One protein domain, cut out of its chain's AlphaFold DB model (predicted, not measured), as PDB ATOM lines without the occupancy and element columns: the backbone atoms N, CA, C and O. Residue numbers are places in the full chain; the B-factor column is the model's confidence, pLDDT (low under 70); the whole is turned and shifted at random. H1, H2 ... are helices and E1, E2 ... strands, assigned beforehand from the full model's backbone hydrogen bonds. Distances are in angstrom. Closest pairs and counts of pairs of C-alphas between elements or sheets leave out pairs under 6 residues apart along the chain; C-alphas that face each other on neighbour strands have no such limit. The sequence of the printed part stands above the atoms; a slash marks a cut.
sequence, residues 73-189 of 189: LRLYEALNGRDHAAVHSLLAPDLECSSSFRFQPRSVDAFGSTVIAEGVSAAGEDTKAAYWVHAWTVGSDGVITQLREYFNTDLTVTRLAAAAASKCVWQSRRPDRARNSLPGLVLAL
ATOM      1  N   LEU A  73     245.185 200.765 233.021       93.94
ATOM      2  CA  LEU A  73     244.272 199.639 233.247       93.94
ATOM      3  C   LEU A  73     243.580 199.728 234.615       93.94
ATOM      4  O   LEU A  73     242.380 199.469 234.704       93.94
ATOM      5  N   ARG A  74     244.314 200.115 235.667       95.00
ATOM      6  CA  ARG A  74     243.747 200.382 236.998       95.00
ATOM      7  C   ARG A  74     242.751 201.539 236.960       95.00
ATOM      8  O   ARG A  74     241.668 201.399 237.517       95.00
ATOM      9  N   LEU A  75     243.061 202.619 236.240       93.00
ATOM     10  CA  LEU A  75     242.140 203.740 236.049       93.00
ATOM     11  C   LEU A  75     240.820 203.276 235.421       93.00
ATOM     12  O   LEU A  75     239.752 203.610 235.926       93.00
ATOM     13  N   TYR A  76     240.864 202.479 234.350       92.56
ATOM     14  CA  TYR A  76     239.633 201.994 233.723       92.56
ATOM     15  C   TYR A  76     238.847 201.016 234.586       92.56
ATOM     16  O   TYR A  76     237.619 201.005 234.510       92.56
ATOM     17  N   GLU A  77     239.515 200.189 235.385       90.62
ATOM     18  CA  GLU A  77     238.819 199.357 236.363       90.62
ATOM     19  C   GLU A  77     238.098 200.232 237.396       90.62
ATOM     20  O   GLU A  77     236.906 200.032 237.621       90.62
ATOM     21  N   ALA A  78     238.776 201.248 237.936       89.69
ATOM     22  CA  ALA A  78     238.205 202.179 238.904       89.69
ATOM     23  C   ALA A  78     237.025 202.977 238.321       89.69
ATOM     24  O   ALA A  78     235.957 203.025 238.931       89.69
ATOM     25  N   LEU A  79     237.162 203.524 237.106       86.06
ATOM     26  CA  LEU A  79     236.078 204.220 236.399       86.06
ATOM     27  C   LEU A  79     234.866 203.303 236.185       86.06
ATOM     28  O   LEU A  79     233.734 203.675 236.494       86.06
ATOM     29  N   ASN A  80     235.087 202.075 235.706       86.12
ATOM     30  CA  ASN A  80     234.001 201.124 235.460       86.12
ATOM     31  C   ASN A  80     233.361 200.588 236.748       86.12
ATOM     32  O   ASN A  80     232.170 200.262 236.734       86.12
ATOM     33  N   GLY A  81     234.137 200.492 237.828       88.12
ATOM     34  CA  GLY A  81     233.696 200.106 239.167       88.12
ATOM     35  C   GLY A  81     233.114 201.256 239.991       88.12
ATOM     36  O   GLY A  81     232.584 201.006 241.069       88.12
ATOM     37  N   ARG A  82     233.171 202.497 239.481       86.56
ATOM     38  CA  ARG A  82     232.790 203.729 240.194       86.56
ATOM     39  C   ARG A  82     233.559 203.932 241.505       86.56
ATOM     40  O   ARG A  82     233.031 204.482 242.471       86.56
ATOM     41  N   ASP A  83     234.819 203.507 241.533       90.12
ATOM     42  CA  ASP A  83     235.729 203.770 242.644       90.12
ATOM     43  C   ASP A  83     236.333 205.171 242.497       90.12
ATOM     44  O   ASP A  83     237.408 205.370 241.929       90.12
ATOM     45  N   HIS A  84     235.602 206.168 242.995       87.88
ATOM     46  CA  HIS A  84     236.019 207.567 242.929       87.88
ATOM     47  C   HIS A  84     237.345 207.821 243.655       87.88
ATOM     48  O   HIS A  84     238.137 208.640 243.196       87.88
ATOM     49  N   ALA A  85     237.610 207.121 244.761       92.12
ATOM     50  CA  ALA A  85     238.835 207.310 245.530       92.12
ATOM     51  C   ALA A  85     240.059 206.845 244.732       92.12
ATOM     52  O   ALA A  85     241.039 207.584 244.621       92.12
ATOM     53  N   ALA A  86     239.975 205.663 244.113       91.00
ATOM     54  CA  ALA A  86     241.031 205.172 243.237       91.00
ATOM     55  C   ALA A  86     241.229 206.090 242.019       91.00
ATOM     56  O   ALA A  86     242.369 206.425 241.702       91.00
ATOM     57  N   VAL A  87     240.146 206.569 241.388       89.19
ATOM     58  CA  VAL A  87     240.233 207.536 240.275       89.19
ATOM     59  C   VAL A  87     240.984 208.799 240.704       89.19
ATOM     60  O   VAL A  87     241.961 209.169 240.061       89.19
ATOM     61  N   HIS A  88     240.601 209.419 241.823       91.00
ATOM     62  CA  HIS A  88     241.268 210.626 242.321       91.00
ATOM     63  C   HIS A  88     242.731 210.399 242.722       91.00
ATOM     64  O   HIS A  88     243.520 211.333 242.660       91.00
ATOM     65  N   SER A  89     243.110 209.181 243.116       94.44
ATOM     66  CA  SER A  89     244.507 208.858 243.440       94.44
ATOM     67  C   SER A  89     245.407 208.683 242.210       94.44
ATOM     68  O   SER A  89     246.625 208.773 242.332       94.44
ATOM     69  N   LEU A  90     244.816 208.410 241.041       92.38
ATOM     70  CA  LEU A  90     245.542 208.124 239.800       92.38
ATOM     71  C   LEU A  90     245.644 209.341 238.875       92.38
ATOM     72  O   LEU A  90     246.555 209.397 238.049       92.38
ATOM     73  N   LEU A  91     244.706 210.284 238.977       90.88
ATOM     74  CA  LEU A  91     244.640 211.468 238.127       90.88
ATOM     75  C   LEU A  91     245.261 212.688 238.810       90.88
ATOM     76  O   LEU A  91     245.193 212.844 240.029       90.88
ATOM     77  N   ALA A  92     245.822 213.586 238.004       91.00
ATOM     78  CA  ALA A  92     246.154 214.925 238.461       91.00
ATOM     79  C   ALA A  92     244.877 215.655 238.940       91.00
ATOM     80  O   ALA A  92     243.801 215.410 238.390       91.00
ATOM     81  N   PRO A  93     244.961 216.547 239.948       84.88
ATOM     82  CA  PRO A  93     243.778 217.173 240.552       84.88
ATOM     83  C   PRO A  93     242.906 217.981 239.582       84.88
ATOM     84  O   PRO A  93     241.719 218.159 239.830       84.88
ATOM     85  N   ASP A  94     243.505 218.494 238.512       84.69
ATOM     86  CA  ASP A  94     242.878 219.290 237.459       84.69
ATOM     87  C   ASP A  94     242.360 218.448 236.282       84.69
ATOM     88  O   ASP A  94     241.707 218.979 235.382       84.69
ATOM     89  N   LEU A  95     242.621 217.137 236.280       82.19
ATOM     90  CA  LEU A  95     242.159 216.230 235.238       82.19
ATOM     91  C   LEU A  95     240.815 215.604 235.626       82.19
ATOM     92  O   LEU A  95     240.739 214.626 236.370       82.19
ATOM     93  N   GLU A  96     239.737 216.149 235.070       75.06
ATOM     94  CA  GLU A  96     238.389 215.620 235.259       75.06
ATOM     95  C   GLU A  96     238.068 214.527 234.225       75.06
ATOM     96  O   GLU A  96     238.231 214.711 233.020       75.06
ATOM     97  N   CYS A  97     237.564 213.380 234.687       68.81
ATOM     98  CA  CYS A  97     237.023 212.324 233.832       68.81
ATOM     99  C   CYS A  97     235.587 212.004 234.269       68.81
ATOM    100  O   CYS A  97     235.309 211.829 235.459       68.81
ATOM    101  N   SER A  98     234.653 211.937 233.317       66.19
ATOM    102  CA  SER A  98     233.248 211.652 233.619       66.19
ATOM    103  C   SER A  98     233.073 210.225 234.150       66.19
ATOM    104  O   SER A  98     233.256 209.253 233.422       66.19
ATOM    105  N   SER A  99     232.639 210.091 235.405       60.69
ATOM    106  CA  SER A  99     232.360 208.792 236.044       60.69
ATOM    107  C   SER A  99     231.070 208.112 235.557       60.69
ATOM    108  O   SER A  99     230.831 206.938 235.855       60.69
ATOM    109  N   SER A 100     230.218 208.826 234.812       65.44
ATOM    110  CA  SER A 100     229.004 208.259 234.213       65.44
ATOM    111  C   SER A 100     229.285 207.565 232.880       65.44
ATOM    112  O   SER A 100     228.566 206.634 232.506       65.44
ATOM    113  N   PHE A 101     230.347 207.977 232.184       70.81
ATOM    114  CA  PHE A 101     230.781 207.358 230.944       70.81
ATOM    115  C   PHE A 101     231.516 206.050 231.236       70.81
ATOM    116  O   PHE A 101     232.511 206.011 231.957       70.81
ATOM    117  N   ARG A 102     231.025 204.951 230.659       80.56
ATOM    118  CA  ARG A 102     231.646 203.632 230.797       80.56
ATOM    119  C   ARG A 102     232.362 203.273 229.514       80.56
ATOM    120  O   ARG A 102     231.732 203.144 228.465       80.56
ATOM    121  N   PHE A 103     233.662 203.059 229.616       85.38
ATOM    122  CA  PHE A 103     234.507 202.673 228.500       85.38
ATOM    123  C   PHE A 103     235.032 201.257 228.698       85.38
ATOM    124  O   PHE A 103     235.554 200.918 229.762       85.38
ATOM    125  N   GLN A 104     234.916 200.430 227.662       90.44
ATOM    126  CA  GLN A 104     235.491 199.093 227.635       90.44
ATOM    127  C   GLN A 104     236.734 199.094 226.739       90.44
ATOM    128  O   GLN A 104     236.601 198.995 225.510       90.44
ATOM    129  N   PRO A 105     237.943 199.214 227.325       91.94
ATOM    130  CA  PRO A 105     239.173 199.111 226.559       91.94
ATOM    131  C   PRO A 105     239.291 197.707 225.963       91.94
ATOM    132  O   PRO A 105     239.136 196.697 226.648       91.94
ATOM    133  N   ARG A 106     239.584 197.648 224.668       93.12
ATOM    134  CA  ARG A 106     239.864 196.416 223.925       93.12
ATOM    135  C   ARG A 106     241.354 196.181 223.757       93.12
ATOM    136  O   ARG A 106     241.796 195.037 223.755       93.12
ATOM    137  N   SER A 107     242.122 197.252 223.580       94.56
ATOM    138  CA  SER A 107     243.578 197.190 223.572       94.56
ATOM    139  C   SER A 107     244.165 198.385 224.311       94.56
ATOM    140  O   SER A 107     243.603 199.479 224.268       94.56
ATOM    141  N   VAL A 108     245.264 198.146 225.031       96.88
ATOM    142  CA  VAL A 108     246.017 199.173 225.759       96.88
ATOM    143  C   VAL A 108     247.501 198.959 225.491       96.88
ATOM    144  O   VAL A 108     248.040 197.900 225.830       96.88
ATOM    145  N   ASP A 109     248.155 199.951 224.896       97.56
ATOM    146  CA  ASP A 109     249.567 199.919 224.509       97.56
ATOM    147  C   ASP A 109     250.269 201.195 224.975       97.56
ATOM    148  O   ASP A 109     249.712 202.285 224.874       97.56
ATOM    149  N   ALA A 110     251.488 201.063 225.494       96.62
ATOM    150  CA  ALA A 110     252.244 202.171 226.068       96.62
ATOM    151  C   ALA A 110     253.527 202.451 225.274       96.62
ATOM    152  O   ALA A 110     254.181 201.531 224.780       96.62
ATOM    153  N   PHE A 111     253.869 203.735 225.169       95.31
ATOM    154  CA  PHE A 111     254.992 204.289 224.420       95.31
ATOM    155  C   PHE A 111     255.634 205.409 225.253       95.31
ATOM    156  O   PHE A 111     255.211 206.564 225.184       95.31
ATOM    157  N   GLY A 112     256.646 205.069 226.062       94.56
ATOM    158  CA  GLY A 112     257.167 205.974 227.093       94.56
ATOM    159  C   GLY A 112     256.049 206.452 228.027       94.56
ATOM    160  O   GLY A 112     255.278 205.644 228.552       94.56
ATOM    161  N   SER A 113     255.896 207.771 228.146       95.88
ATOM    162  CA  SER A 113     254.863 208.422 228.961       95.88
ATOM    163  C   SER A 113     253.453 208.378 228.365       95.88
ATOM    164  O   SER A 113     252.490 208.681 229.067       95.88
ATOM    165  N   THR A 114     253.289 208.027 227.084       96.44
ATOM    166  CA  THR A 114     251.972 208.014 226.428       96.44
ATOM    167  C   THR A 114     251.383 206.611 226.395       96.44
ATOM    168  O   THR A 114     252.027 205.669 225.940       96.44
ATOM    169  N   VAL A 115     250.128 206.467 226.814       97.94
ATOM    170  CA  VAL A 115     249.391 205.199 226.792       97.94
ATOM    171  C   VAL A 115     248.140 205.343 225.939       97.94
ATOM    172  O   VAL A 115     247.294 206.196 226.189       97.94
ATOM    173  N   ILE A 116     248.013 204.481 224.938       97.94
ATOM    174  CA  ILE A 116     246.885 204.440 224.015       97.94
ATOM    175  C   ILE A 116     245.934 203.341 224.450       97.94
ATOM    176  O   ILE A 116     246.329 202.184 224.565       97.94
ATOM    177  N   ALA A 117     244.674 203.699 224.656       97.06
ATOM    178  CA  ALA A 117     243.596 202.776 224.947       97.06
ATOM    179  C   ALA A 117     242.519 202.880 223.868       97.06
ATOM    180  O   ALA A 117     241.831 203.889 223.749       97.06
ATOM    181  N   GLU A 118     242.370 201.822 223.085       96.44
ATOM    182  CA  GLU A 118     241.354 201.701 222.045       96.44
ATOM    183  C   GLU A 118     240.213 200.826 222.553       96.44
ATOM    184  O   GLU A 118     240.449 199.760 223.129       96.44
ATOM    185  N   GLY A 119     238.971 201.221 222.291       93.62
ATOM    186  CA  GLY A 119     237.824 200.468 222.765       93.62
ATOM    187  C   GLY A 119     236.495 201.031 222.305       93.62
ATOM    188  O   GLY A 119     236.397 201.741 221.303       93.62
ATOM    189  N   VAL A 120     235.456 200.667 223.043       90.56
ATOM    190  CA  VAL A 120     234.096 201.132 222.784       90.56
ATOM    191  C   VAL A 120     233.460 201.654 224.059       90.56
ATOM    192  O   VAL A 120     233.771 201.186 225.156       90.56
ATOM    193  N   SER A 121     232.542 202.605 223.920       84.19
ATOM    194  CA  SER A 121     231.641 202.930 225.021       84.19
ATOM    195  C   SER A 121     230.756 201.721 225.324       84.19
ATOM    196  O   SER A 121     230.382 200.965 224.420       84.19
ATOM    197  N   ALA A 122     230.397 201.531 226.592       79.81
ATOM    198  CA  ALA A 122     229.335 200.598 226.932       79.81
ATOM    199  C   ALA A 122     228.057 201.030 226.197       79.81
ATOM    200  O   ALA A 122     227.730 202.219 226.166       79.81
ATOM    201  N   ALA A 123     227.355 200.078 225.581       72.00
ATOM    202  CA  ALA A 123     226.033 200.352 225.037       72.00
ATOM    203  C   ALA A 123     225.087 200.649 226.208       72.00
ATOM    204  O   ALA A 123     225.000 199.854 227.148       72.00
ATOM    205  N   GLY A 124     224.429 201.807 226.175       67.44
ATOM    206  CA  GLY A 124     223.282 202.068 227.036       67.44
ATOM    207  C   GLY A 124     222.029 201.418 226.454       67.44
ATOM    208  O   GLY A 124     222.042 200.955 225.316       67.44
ATOM    209  N   GLU A 125     220.942 201.428 227.219       64.62
ATOM    210  CA  GLU A 125     219.641 200.888 226.793       64.62
ATOM    211  C   GLU A 125     219.172 201.500 225.456       64.62
ATOM    212  O   GLU A 125     218.724 200.773 224.574       64.62
ATOM    213  N   ASP A 126     219.451 202.795 225.248       68.81
ATOM    214  CA  ASP A 126     219.055 203.551 224.049       68.81
ATOM    215  C   ASP A 126     220.225 204.019 223.162       68.81
ATOM    216  O   ASP A 126     220.024 204.736 222.180       68.81
ATOM    217  N   THR A 127     221.476 203.663 223.484       70.38
ATOM    218  CA  THR A 127     222.654 204.182 222.763       70.38
ATOM    219  C   THR A 127     223.539 203.072 222.222       70.38
ATOM    220  O   THR A 127     224.023 202.199 222.944       70.38
ATOM    221  N   LYS A 128     223.804 203.132 220.913       81.38
ATOM    222  CA  LYS A 128     224.755 202.232 220.259       81.38
ATOM    223  C   LYS A 128     226.162 202.475 220.812       81.38
ATOM    224  O   LYS A 128     226.583 203.621 220.953       81.38
ATOM    225  N   ALA A 129     226.904 201.393 221.041       84.81
ATOM    226  CA  ALA A 129     228.325 201.464 221.363       84.81
ATOM    227  C   ALA A 129     229.082 202.261 220.287       84.81
ATOM    228  O   ALA A 129     229.023 201.927 219.097       84.81
ATOM    229  N   ALA A 130     229.784 203.306 220.711       84.81
ATOM    230  CA  ALA A 130     230.612 204.124 219.841       84.81
ATOM    231  C   ALA A 130     232.087 203.756 219.999       84.81
ATOM    232  O   ALA A 130     232.500 203.271 221.054       84.81
ATOM    233  N   TYR A 131     232.875 203.976 218.950       88.94
ATOM    234  CA  TYR A 131     234.303 203.693 218.959       88.94
ATOM    235  C   TYR A 131     235.091 204.889 219.494       88.94
ATOM    236  O   TYR A 131     234.829 206.027 219.101       88.94
ATOM    237  N   TRP A 132     236.071 204.617 220.354       93.06
ATOM    238  CA  TRP A 132     236.934 205.640 220.934       93.06
ATOM    239  C   TRP A 132     238.387 205.167 221.004       93.06
ATOM    240  O   TRP A 132     238.670 203.987 221.237       93.06
ATOM    241  N   VAL A 133     239.302 206.125 220.872       94.38
ATOM    242  CA  VAL A 133     240.705 205.986 221.272       94.38
ATOM    243  C   VAL A 133     241.008 207.068 222.299       94.38
ATOM    244  O   VAL A 133     240.760 208.244 222.048       94.38
ATOM    245  N   HIS A 134     241.555 206.687 223.447       95.06
ATOM    246  CA  HIS A 134     242.055 207.616 224.455       95.06
ATOM    247  C   HIS A 134     243.579 207.550 224.487       95.06
ATOM    248  O   HIS A 134     244.148 206.464 224.597       95.06
ATOM    249  N   ALA A 135     244.235 208.702 224.401       96.38
ATOM    250  CA  ALA A 135     245.669 208.836 224.606       96.38
ATOM    251  C   ALA A 135     245.917 209.541 225.940       96.38
ATOM    252  O   ALA A 135     245.678 210.741 226.077       96.38
ATOM    253  N   TRP A 136     246.390 208.773 226.912       96.50
ATOM    254  CA  TRP A 136     246.742 209.241 228.244       96.50
ATOM    255  C   TRP A 136     248.217 209.614 228.299       96.50
ATOM    256  O   TRP A 136     249.044 208.955 227.667       96.50
ATOM    257  N   THR A 137     248.557 210.622 229.094       96.62
ATOM    258  CA  THR A 137     249.948 210.931 229.442       96.62
ATOM    259  C   THR A 137     250.161 210.700 230.932       96.62
ATOM    260  O   THR A 137     249.393 211.194 231.755       96.62
ATOM    261  N   VAL A 138     251.202 209.935 231.260       96.31
ATOM    262  CA  VAL A 138     251.610 209.597 232.626       96.31
ATOM    263  C   VAL A 138     252.893 210.354 232.958       96.31
ATOM    264  O   VAL A 138     253.869 210.289 232.208       96.31
ATOM    265  N   GLY A 139     252.882 211.093 234.065       94.12
ATOM    266  CA  GLY A 139     254.052 211.769 234.612       94.12
ATOM    267  C   GLY A 139     255.101 210.782 235.127       94.12
ATOM    268  O   GLY A 139     254.829 209.603 235.364       94.12
ATOM    269  N   SER A 140     256.328 211.261 235.329       93.62
ATOM    270  CA  SER A 140     257.412 210.449 235.902       93.62
ATOM    271  C   SER A 140     257.148 210.016 237.351       93.62
ATOM    272  O   SER A 140     257.755 209.059 237.826       93.62
ATOM    273  N   ASP A 141     256.229 210.700 238.032       93.69
ATOM    274  CA  ASP A 141     255.693 210.393 239.359       93.69
ATOM    275  C   ASP A 141     254.578 209.329 239.345       93.69
ATOM    276  O   ASP A 141     254.132 208.897 240.406       93.69
ATOM    277  N   GLY A 142     254.149 208.868 238.165       93.56
ATOM    278  CA  GLY A 142     253.072 207.890 238.015       93.56
ATOM    279  C   GLY A 142     251.665 208.488 238.065       93.56
ATOM    280  O   GLY A 142     250.698 207.730 238.113       93.56
ATOM    281  N   VAL A 143     251.532 209.817 238.033       94.56
ATOM    282  CA  VAL A 143     250.234 210.502 237.987       94.56
ATOM    283  C   VAL A 143     249.799 210.694 236.536       94.56
ATOM    284  O   VAL A 143     250.594 211.064 235.673       94.56
ATOM    285  N   ILE A 144     248.526 210.446 236.237       94.31
ATOM    286  CA  ILE A 144     247.959 210.665 234.903       94.31
ATOM    287  C   ILE A 144     247.580 212.139 234.777       94.31
ATOM    288  O   ILE A 144     246.719 212.630 235.502       94.31
ATOM    289  N   THR A 145     248.226 212.847 233.854       94.62
ATOM    290  CA  THR A 145     248.166 214.317 233.772       94.62
ATOM    291  C   THR A 145     247.409 214.836 232.560       94.62
ATOM    292  O   THR A 145     246.970 215.981 232.562       94.62
ATOM    293  N   GLN A 146     247.247 214.027 231.510       93.62
ATOM    294  CA  GLN A 146     246.517 214.442 230.312       93.62
ATOM    295  C   GLN A 146     245.681 213.309 229.735       93.62
ATOM    296  O   GLN A 146     246.088 212.145 229.743       93.62
ATOM    297  N   LEU A 147     244.554 213.701 229.146       91.19
ATOM    298  CA  LEU A 147     243.680 212.868 228.338       91.19
ATOM    299  C   LEU A 147     243.443 213.555 226.992       91.19
ATOM    300  O   LEU A 147     243.051 214.719 226.936       91.19
ATOM    301  N   ARG A 148     243.661 212.824 225.900       92.94
ATOM    302  CA  ARG A 148     243.186 213.183 224.560       92.94
ATOM    303  C   ARG A 148     242.200 212.125 224.090       92.94
ATOM    304  O   ARG A 148     242.555 210.949 224.018       92.94
ATOM    305  N   GLU A 149     240.984 212.543 223.762       89.62
ATOM    306  CA  GLU A 149     239.911 211.652 223.323       89.62
ATOM    307  C   GLU A 149     239.664 211.795 221.823       89.62
ATOM    308  O   GLU A 149     239.499 212.896 221.299       89.62
ATOM    309  N   TYR A 150     239.608 210.660 221.133       90.12
ATOM    310  CA  TYR A 150     239.325 210.584 219.707       90.12
ATOM    311  C   TYR A 150     238.054 209.765 219.500       90.12
ATOM    312  O   TYR A 150     238.067 208.531 219.537       90.12
ATOM    313  N   PHE A 151     236.944 210.468 219.296       89.69
ATOM    314  CA  PHE A 151     235.642 209.871 219.025       89.69
ATOM    315  C   PHE A 151     235.522 209.470 217.560       89.69
ATOM    316  O   PHE A 151     235.795 210.285 216.677       89.69
ATOM    317  N   ASN A 152     235.087 208.236 217.295       89.44
ATOM    318  CA  ASN A 152     234.840 207.720 215.949       89.44
ATOM    319  C   ASN A 152     235.947 208.110 214.942       89.44
ATOM    320  O   ASN A 152     235.660 208.553 213.834       89.44
ATOM    321  N   THR A 153     237.211 207.942 215.338       88.50
ATOM    322  CA  THR A 153     238.390 208.341 214.556       88.50
ATOM    323  C   THR A 153     239.439 207.234 214.613       88.50
ATOM    324  O   THR A 153     239.839 206.833 215.702       88.50
ATOM    325  N   ASP A 154     239.900 206.748 213.458       92.12
ATOM    326  CA  ASP A 154     241.031 205.819 213.370       92.12
ATOM    327  C   ASP A 154     242.333 206.594 213.623       92.12
ATOM    328  O   ASP A 154     242.590 207.623 212.996       92.12
ATOM    329  N   LEU A 155     243.188 206.090 214.508       93.12
ATOM    330  CA  LEU A 155     244.426 206.754 214.892       93.12
ATOM    331  C   LEU A 155     245.645 205.934 214.465       93.12
ATOM    332  O   LEU A 155     245.669 204.708 214.564       93.12
ATOM    333  N   THR A 156     246.672 206.622 213.979       93.69
ATOM    334  CA  THR A 156     248.003 206.065 213.713       93.69
ATOM    335  C   THR A 156     249.003 206.769 214.608       93.69
ATOM    336  O   THR A 156     249.104 207.991 214.566       93.69
ATOM    337  N   VAL A 157     249.747 206.018 215.411       95.06
ATOM    338  CA  VAL A 157     250.814 206.579 216.238       95.06
ATOM    339  C   VAL A 157     252.133 206.412 215.516       95.06
ATOM    340  O   VAL A 157     252.529 205.299 215.150       95.06
ATOM    341  N   THR A 158     252.837 207.521 215.366       91.25
ATOM    342  CA  THR A 158     254.106 207.576 214.659       91.25
ATOM    343  C   THR A 158     255.156 208.191 215.562       91.25
ATOM    344  O   THR A 158     254.984 209.306 216.037       91.25
ATOM    345  N   ARG A 159     256.260 207.477 215.778       88.31
ATOM    346  CA  ARG A 159     257.421 208.030 216.477       88.31
ATOM    347  C   ARG A 159     258.252 208.855 215.498       88.31
ATOM    348  O   ARG A 159     258.613 208.344 214.429       88.31
ATOM    349  N   LEU A 160     258.553 210.095 215.866       84.94
ATOM    350  CA  LEU A 160     259.437 210.972 215.102       84.94
ATOM    351  C   LEU A 160     260.900 210.707 215.485       84.94
ATOM    352  O   LEU A 160     261.233 210.557 216.658       84.94
ATOM    353  N   ALA A 161     261.790 210.627 214.495       80.19
ATOM    354  CA  ALA A 161     263.233 210.562 214.709       80.19
ATOM    355  C   ALA A 161     263.923 211.780 214.082       80.19
ATOM    356  O   ALA A 161     263.468 212.315 213.071       80.19
ATOM    357  N   ALA A 162     265.066 212.177 214.650       70.12
ATOM    358  CA  ALA A 162     265.796 213.413 214.335       70.12
ATOM    359  C   ALA A 162     266.287 213.565 212.872       70.12
ATOM    360  O   ALA A 162     266.850 214.596 212.525       70.12
ATOM    361  N   ALA A 163     266.074 212.574 211.999       62.84
ATOM    362  CA  ALA A 163     266.515 212.571 210.600       62.84
ATOM    363  C   ALA A 163     265.348 212.525 209.590       62.84
ATOM    364  O   ALA A 163     265.460 211.878 208.551       62.84
ATOM    365  N   ALA A 164     264.204 213.145 209.914       62.09
ATOM    366  CA  ALA A 164     262.960 213.116 209.122       62.09
ATOM    367  C   ALA A 164     262.369 211.707 208.880       62.09
ATOM    368  O   ALA A 164     261.391 211.546 208.151       62.09
ATOM    369  N   ALA A 165     262.929 210.680 209.522       73.62
ATOM    370  CA  ALA A 165     262.376 209.341 209.521       73.62
ATOM    371  C   ALA A 165     261.256 209.257 210.561       73.62
ATOM    372  O   ALA A 165     261.445 209.562 211.739       73.62
ATOM    373  N   SER A 166     260.088 208.810 210.119       81.56
ATOM    374  CA  SER A 166     258.929 208.588 210.970       81.56
ATOM    375  C   SER A 166     258.586 207.103 210.949       81.56
ATOM    376  O   SER A 166     258.472 206.516 209.870       81.56
ATOM    377  N   LYS A 167     258.427 206.476 212.114       90.00
ATOM    378  CA  LYS A 167     258.062 205.057 212.206       90.00
ATOM    379  C   LYS A 167     256.664 204.925 212.784       90.00
ATOM    380  O   LYS A 167     256.447 205.297 213.934       90.00
ATOM    381  N   CYS A 168     255.740 204.348 212.016       93.19
ATOM    382  CA  CYS A 168     254.462 203.896 212.561       93.19
ATOM    383  C   CYS A 168     254.738 202.810 213.609       93.19
ATOM    384  O   CYS A 168     255.362 201.788 213.311       93.19
ATOM    385  N   VAL A 169     254.325 203.068 214.846       94.62
ATOM    386  CA  VAL A 169     254.505 202.157 215.987       94.62
ATOM    387  C   VAL A 169     253.188 201.543 216.444       94.62
ATOM    388  O   VAL A 169     253.201 200.523 217.128       94.62
ATOM    389  N   TRP A 170     252.057 202.127 216.045       96.56
ATOM    390  CA  TRP A 170     250.727 201.635 216.376       96.56
ATOM    391  C   TRP A 170     249.685 202.159 215.392       96.56
ATOM    392  O   TRP A 170     249.819 203.256 214.853       96.56
ATOM    393  N   GLN A 171     248.617 201.397 215.198       96.12
ATOM    394  CA  GLN A 171     247.435 201.834 214.461       96.12
ATOM    395  C   GLN A 171     246.181 201.226 215.084       96.12
ATOM    396  O   GLN A 171     246.248 200.124 215.637       96.12
ATOM    397  N   SER A 172     245.050 201.915 214.940       95.38
ATOM    398  CA  SER A 172     243.730 201.414 215.321       95.38
ATOM    399  C   SER A 172     243.443 200.046 214.694       95.38
ATOM    400  O   SER A 172     243.692 199.814 213.508       95.38
ATOM    401  N   ARG A 173     242.883 199.127 215.485       92.75
ATOM    402  CA  ARG A 173     242.595 197.730 215.116       92.75
ATOM    403  C   ARG A 173     241.106 197.432 215.244       92.75
ATOM    404  O   ARG A 173     240.679 196.468 215.885       92.75
ATOM    405  N   ARG A 174     240.294 198.261 214.592       90.00
ATOM    406  CA  ARG A 174     238.845 198.070 214.526       90.00
ATOM    407  C   ARG A 174     238.453 196.832 213.713       90.00
ATOM    408  O   ARG A 174     238.853 196.730 212.552       90.00
ATOM    409  N   PRO A 175     237.603 195.935 214.248       85.38
ATOM    410  CA  PRO A 175     237.142 194.758 213.505       85.38
ATOM    411  C   PRO A 175     236.322 195.089 212.256       85.38
ATOM    412  O   PRO A 175     236.342 194.340 211.285       85.38
ATOM    413  N   ASP A 176     235.584 196.200 212.271       86.06
ATOM    414  CA  ASP A 176     234.667 196.602 211.203       86.06
ATOM    415  C   ASP A 176     235.303 197.553 210.176       86.06
ATOM    416  O   ASP A 176     234.622 197.999 209.252       86.06
ATOM    417  N   ARG A 177     236.608 197.834 210.290       84.12
ATOM    418  CA  ARG A 177     237.321 198.837 209.481       84.12
ATOM    419  C   ARG A 177     237.159 198.650 207.969       84.12
ATOM    420  O   ARG A 177     237.041 199.629 207.243       84.12
ATOM    421  N   ALA A 178     237.103 197.406 207.489       84.69
ATOM    422  CA  ALA A 178     236.930 197.101 206.062       84.69
ATOM    423  C   ALA A 178     235.538 197.464 205.513       84.69
ATOM    424  O   ALA A 178     235.373 197.617 204.307       84.69
ATOM    425  N   ARG A 179     234.528 197.566 206.385       86.81
ATOM    426  CA  ARG A 179     233.129 197.835 206.012       86.81
ATOM    427  C   ARG A 179     232.660 199.224 206.445       86.81
ATOM    428  O   ARG A 179     231.581 199.637 206.037       86.81
ATOM    429  N   ASN A 180     233.430 199.906 207.291       84.50
ATOM    430  CA  ASN A 180     233.069 201.179 207.900       84.50
ATOM    431  C   ASN A 180     234.319 202.046 208.123       84.50
ATOM    432  O   ASN A 180     235.061 201.848 209.093       84.50
ATOM    433  N   SER A 181     234.543 203.007 207.227       88.31
ATOM    434  CA  SER A 181     235.656 203.950 207.321       88.31
ATOM    435  C   SER A 181     235.350 205.071 208.306       88.31
ATOM    436  O   SER A 181     234.286 205.682 208.246       88.31
ATOM    437  N   LEU A 182     236.324 205.378 209.155       86.69
ATOM    438  CA  LEU A 182     236.314 206.568 210.000       86.69
ATOM    439  C   LEU A 182     237.403 207.538 209.522       86.69
ATOM    440  O   LEU A 182     238.334 207.103 208.834       86.69
ATOM    441  N   PRO A 183     237.307 208.833 209.865       90.62
ATOM    442  CA  PRO A 183     238.405 209.770 209.664       90.62
ATOM    443  C   PRO A 183     239.707 209.223 210.258       90.62
ATOM    444  O   PRO A 183     239.696 208.630 211.335       90.62
ATOM    445  N   GLY A 184     240.813 209.406 209.537       88.81
ATOM    446  CA  GLY A 184     242.144 209.003 209.980       88.81
ATOM    447  C   GLY A 184     242.915 210.187 210.552       88.81
ATOM    448  O   GLY A 184     242.951 211.249 209.931       88.81
ATOM    449  N   LEU A 185     243.565 209.997 211.699       90.19
ATOM    450  CA  LEU A 185     244.446 210.984 212.321       90.19
ATOM    451  C   LEU A 185     245.806 210.364 212.662       90.19
ATOM    452  O   LEU A 185     245.892 209.195 213.039       90.19
ATOM    453  N   VAL A 186     246.873 211.158 212.558       91.69
ATOM    454  CA  VAL A 186     248.216 210.767 213.004       91.69
ATOM    455  C   VAL A 186     248.539 211.467 214.319       91.69
ATOM    456  O   VAL A 186     248.506 212.694 214.394       91.69
ATOM    457  N   LEU A 187     248.883 210.684 215.339       90.19
ATOM    458  CA  LEU A 187     249.480 211.162 216.579       90.19
ATOM    459  C   LEU A 187     250.994 210.976 216.494       90.19
ATOM    460  O   LEU A 187     251.487 209.848 216.438       90.19
ATOM    461  N   ALA A 188     251.724 212.084 216.475       91.50
ATOM    462  CA  ALA A 188     253.176 212.070 216.544       91.50
ATOM    463  C   ALA A 188     253.645 212.005 218.006       91.50
ATOM    464  O   ALA A 188     253.123 212.744 218.842       91.50
ATOM    465  N   LEU A 189     254.610 211.122 218.287       86.75
ATOM    466  CA  LEU A 189     255.310 210.985 219.571       86.75
ATOM    467  C   LEU A 189     256.804 211.269 219.420       86.75
ATOM    468  O   LEU A 189     257.367 210.893 218.359       86.75
TER     469      LEU A 189
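Overview. This is residues 73 to 189 of the 189 residues of an uncharacterized protein of Triticum urartu (UniProt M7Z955). Picture a sandwich, two sheets partly face to face: the twisted sheet E1 E2 E3 E4 and the smaller sheet E6 E5 E7, with the helical hairpin H1 and H2 at the far end of the larger sheet from the smaller one, H1 beside its strands and H2 only grazing it with residues 87 to 90. The 117 printed residues hold H1, H2, then E1 to E7; the larger sheet is a meander, each strand the antiparallel neighbour of the one before, and the smaller is mixed. The class is mixed, helices and strands; the whole is compact, radius of gyration of the C-alphas 15.2 A, yet flat, spanning 45 by 40 by 19 A.

Arrangement. Begin at H1, residues 73 to 81, and H2, residues 84 to 90, a hairpin that touches at the closest C-alphas of Ala 78 and Val 87, 5.9 A apart. In both, every O i to N i+4 pair is within hydrogen-bond range. E1, residues 103 to 111, bends by 76 degrees at residue 106. Three antiparallel hairpins follow: E1 with E2, residues 114 to 121 (N 109 and O 116, 2.9 A); E2 with E3, residues 131 to 138 (N 117 and O 134, 2.8 A); E3 with E4, residues 144 to 151 (N 135 and O 148, 2.8 A). H1 is on this sheet, height 6.2 A, over none of its strands; H2 only grazes it. E5, residues 154 to 160, forms a hairpin with E6, residues 166 to 171 (N 157 and O 170, 2.8 A), and is parallel to E7, residues 184 to 188 (N 156 and O 185, 2.8 A).

Along the chain. Find C-alpha 73 at (244.272, 199.639, 233.247), where H1 begins; E3 runs 22.8 A, and E7 ends at C-alpha 188 (253.176, 212.070, 216.544).

Size, cuts and confidence. The C-alphas of Glu 125 and Ala 163 are farthest apart, 50.9 A. The printed part has no cut; links H2 to E1 and E6 to E7 are long. Look for pLDDT under 70 at residues 97 to 100, 124 to 126 and 163 to 164.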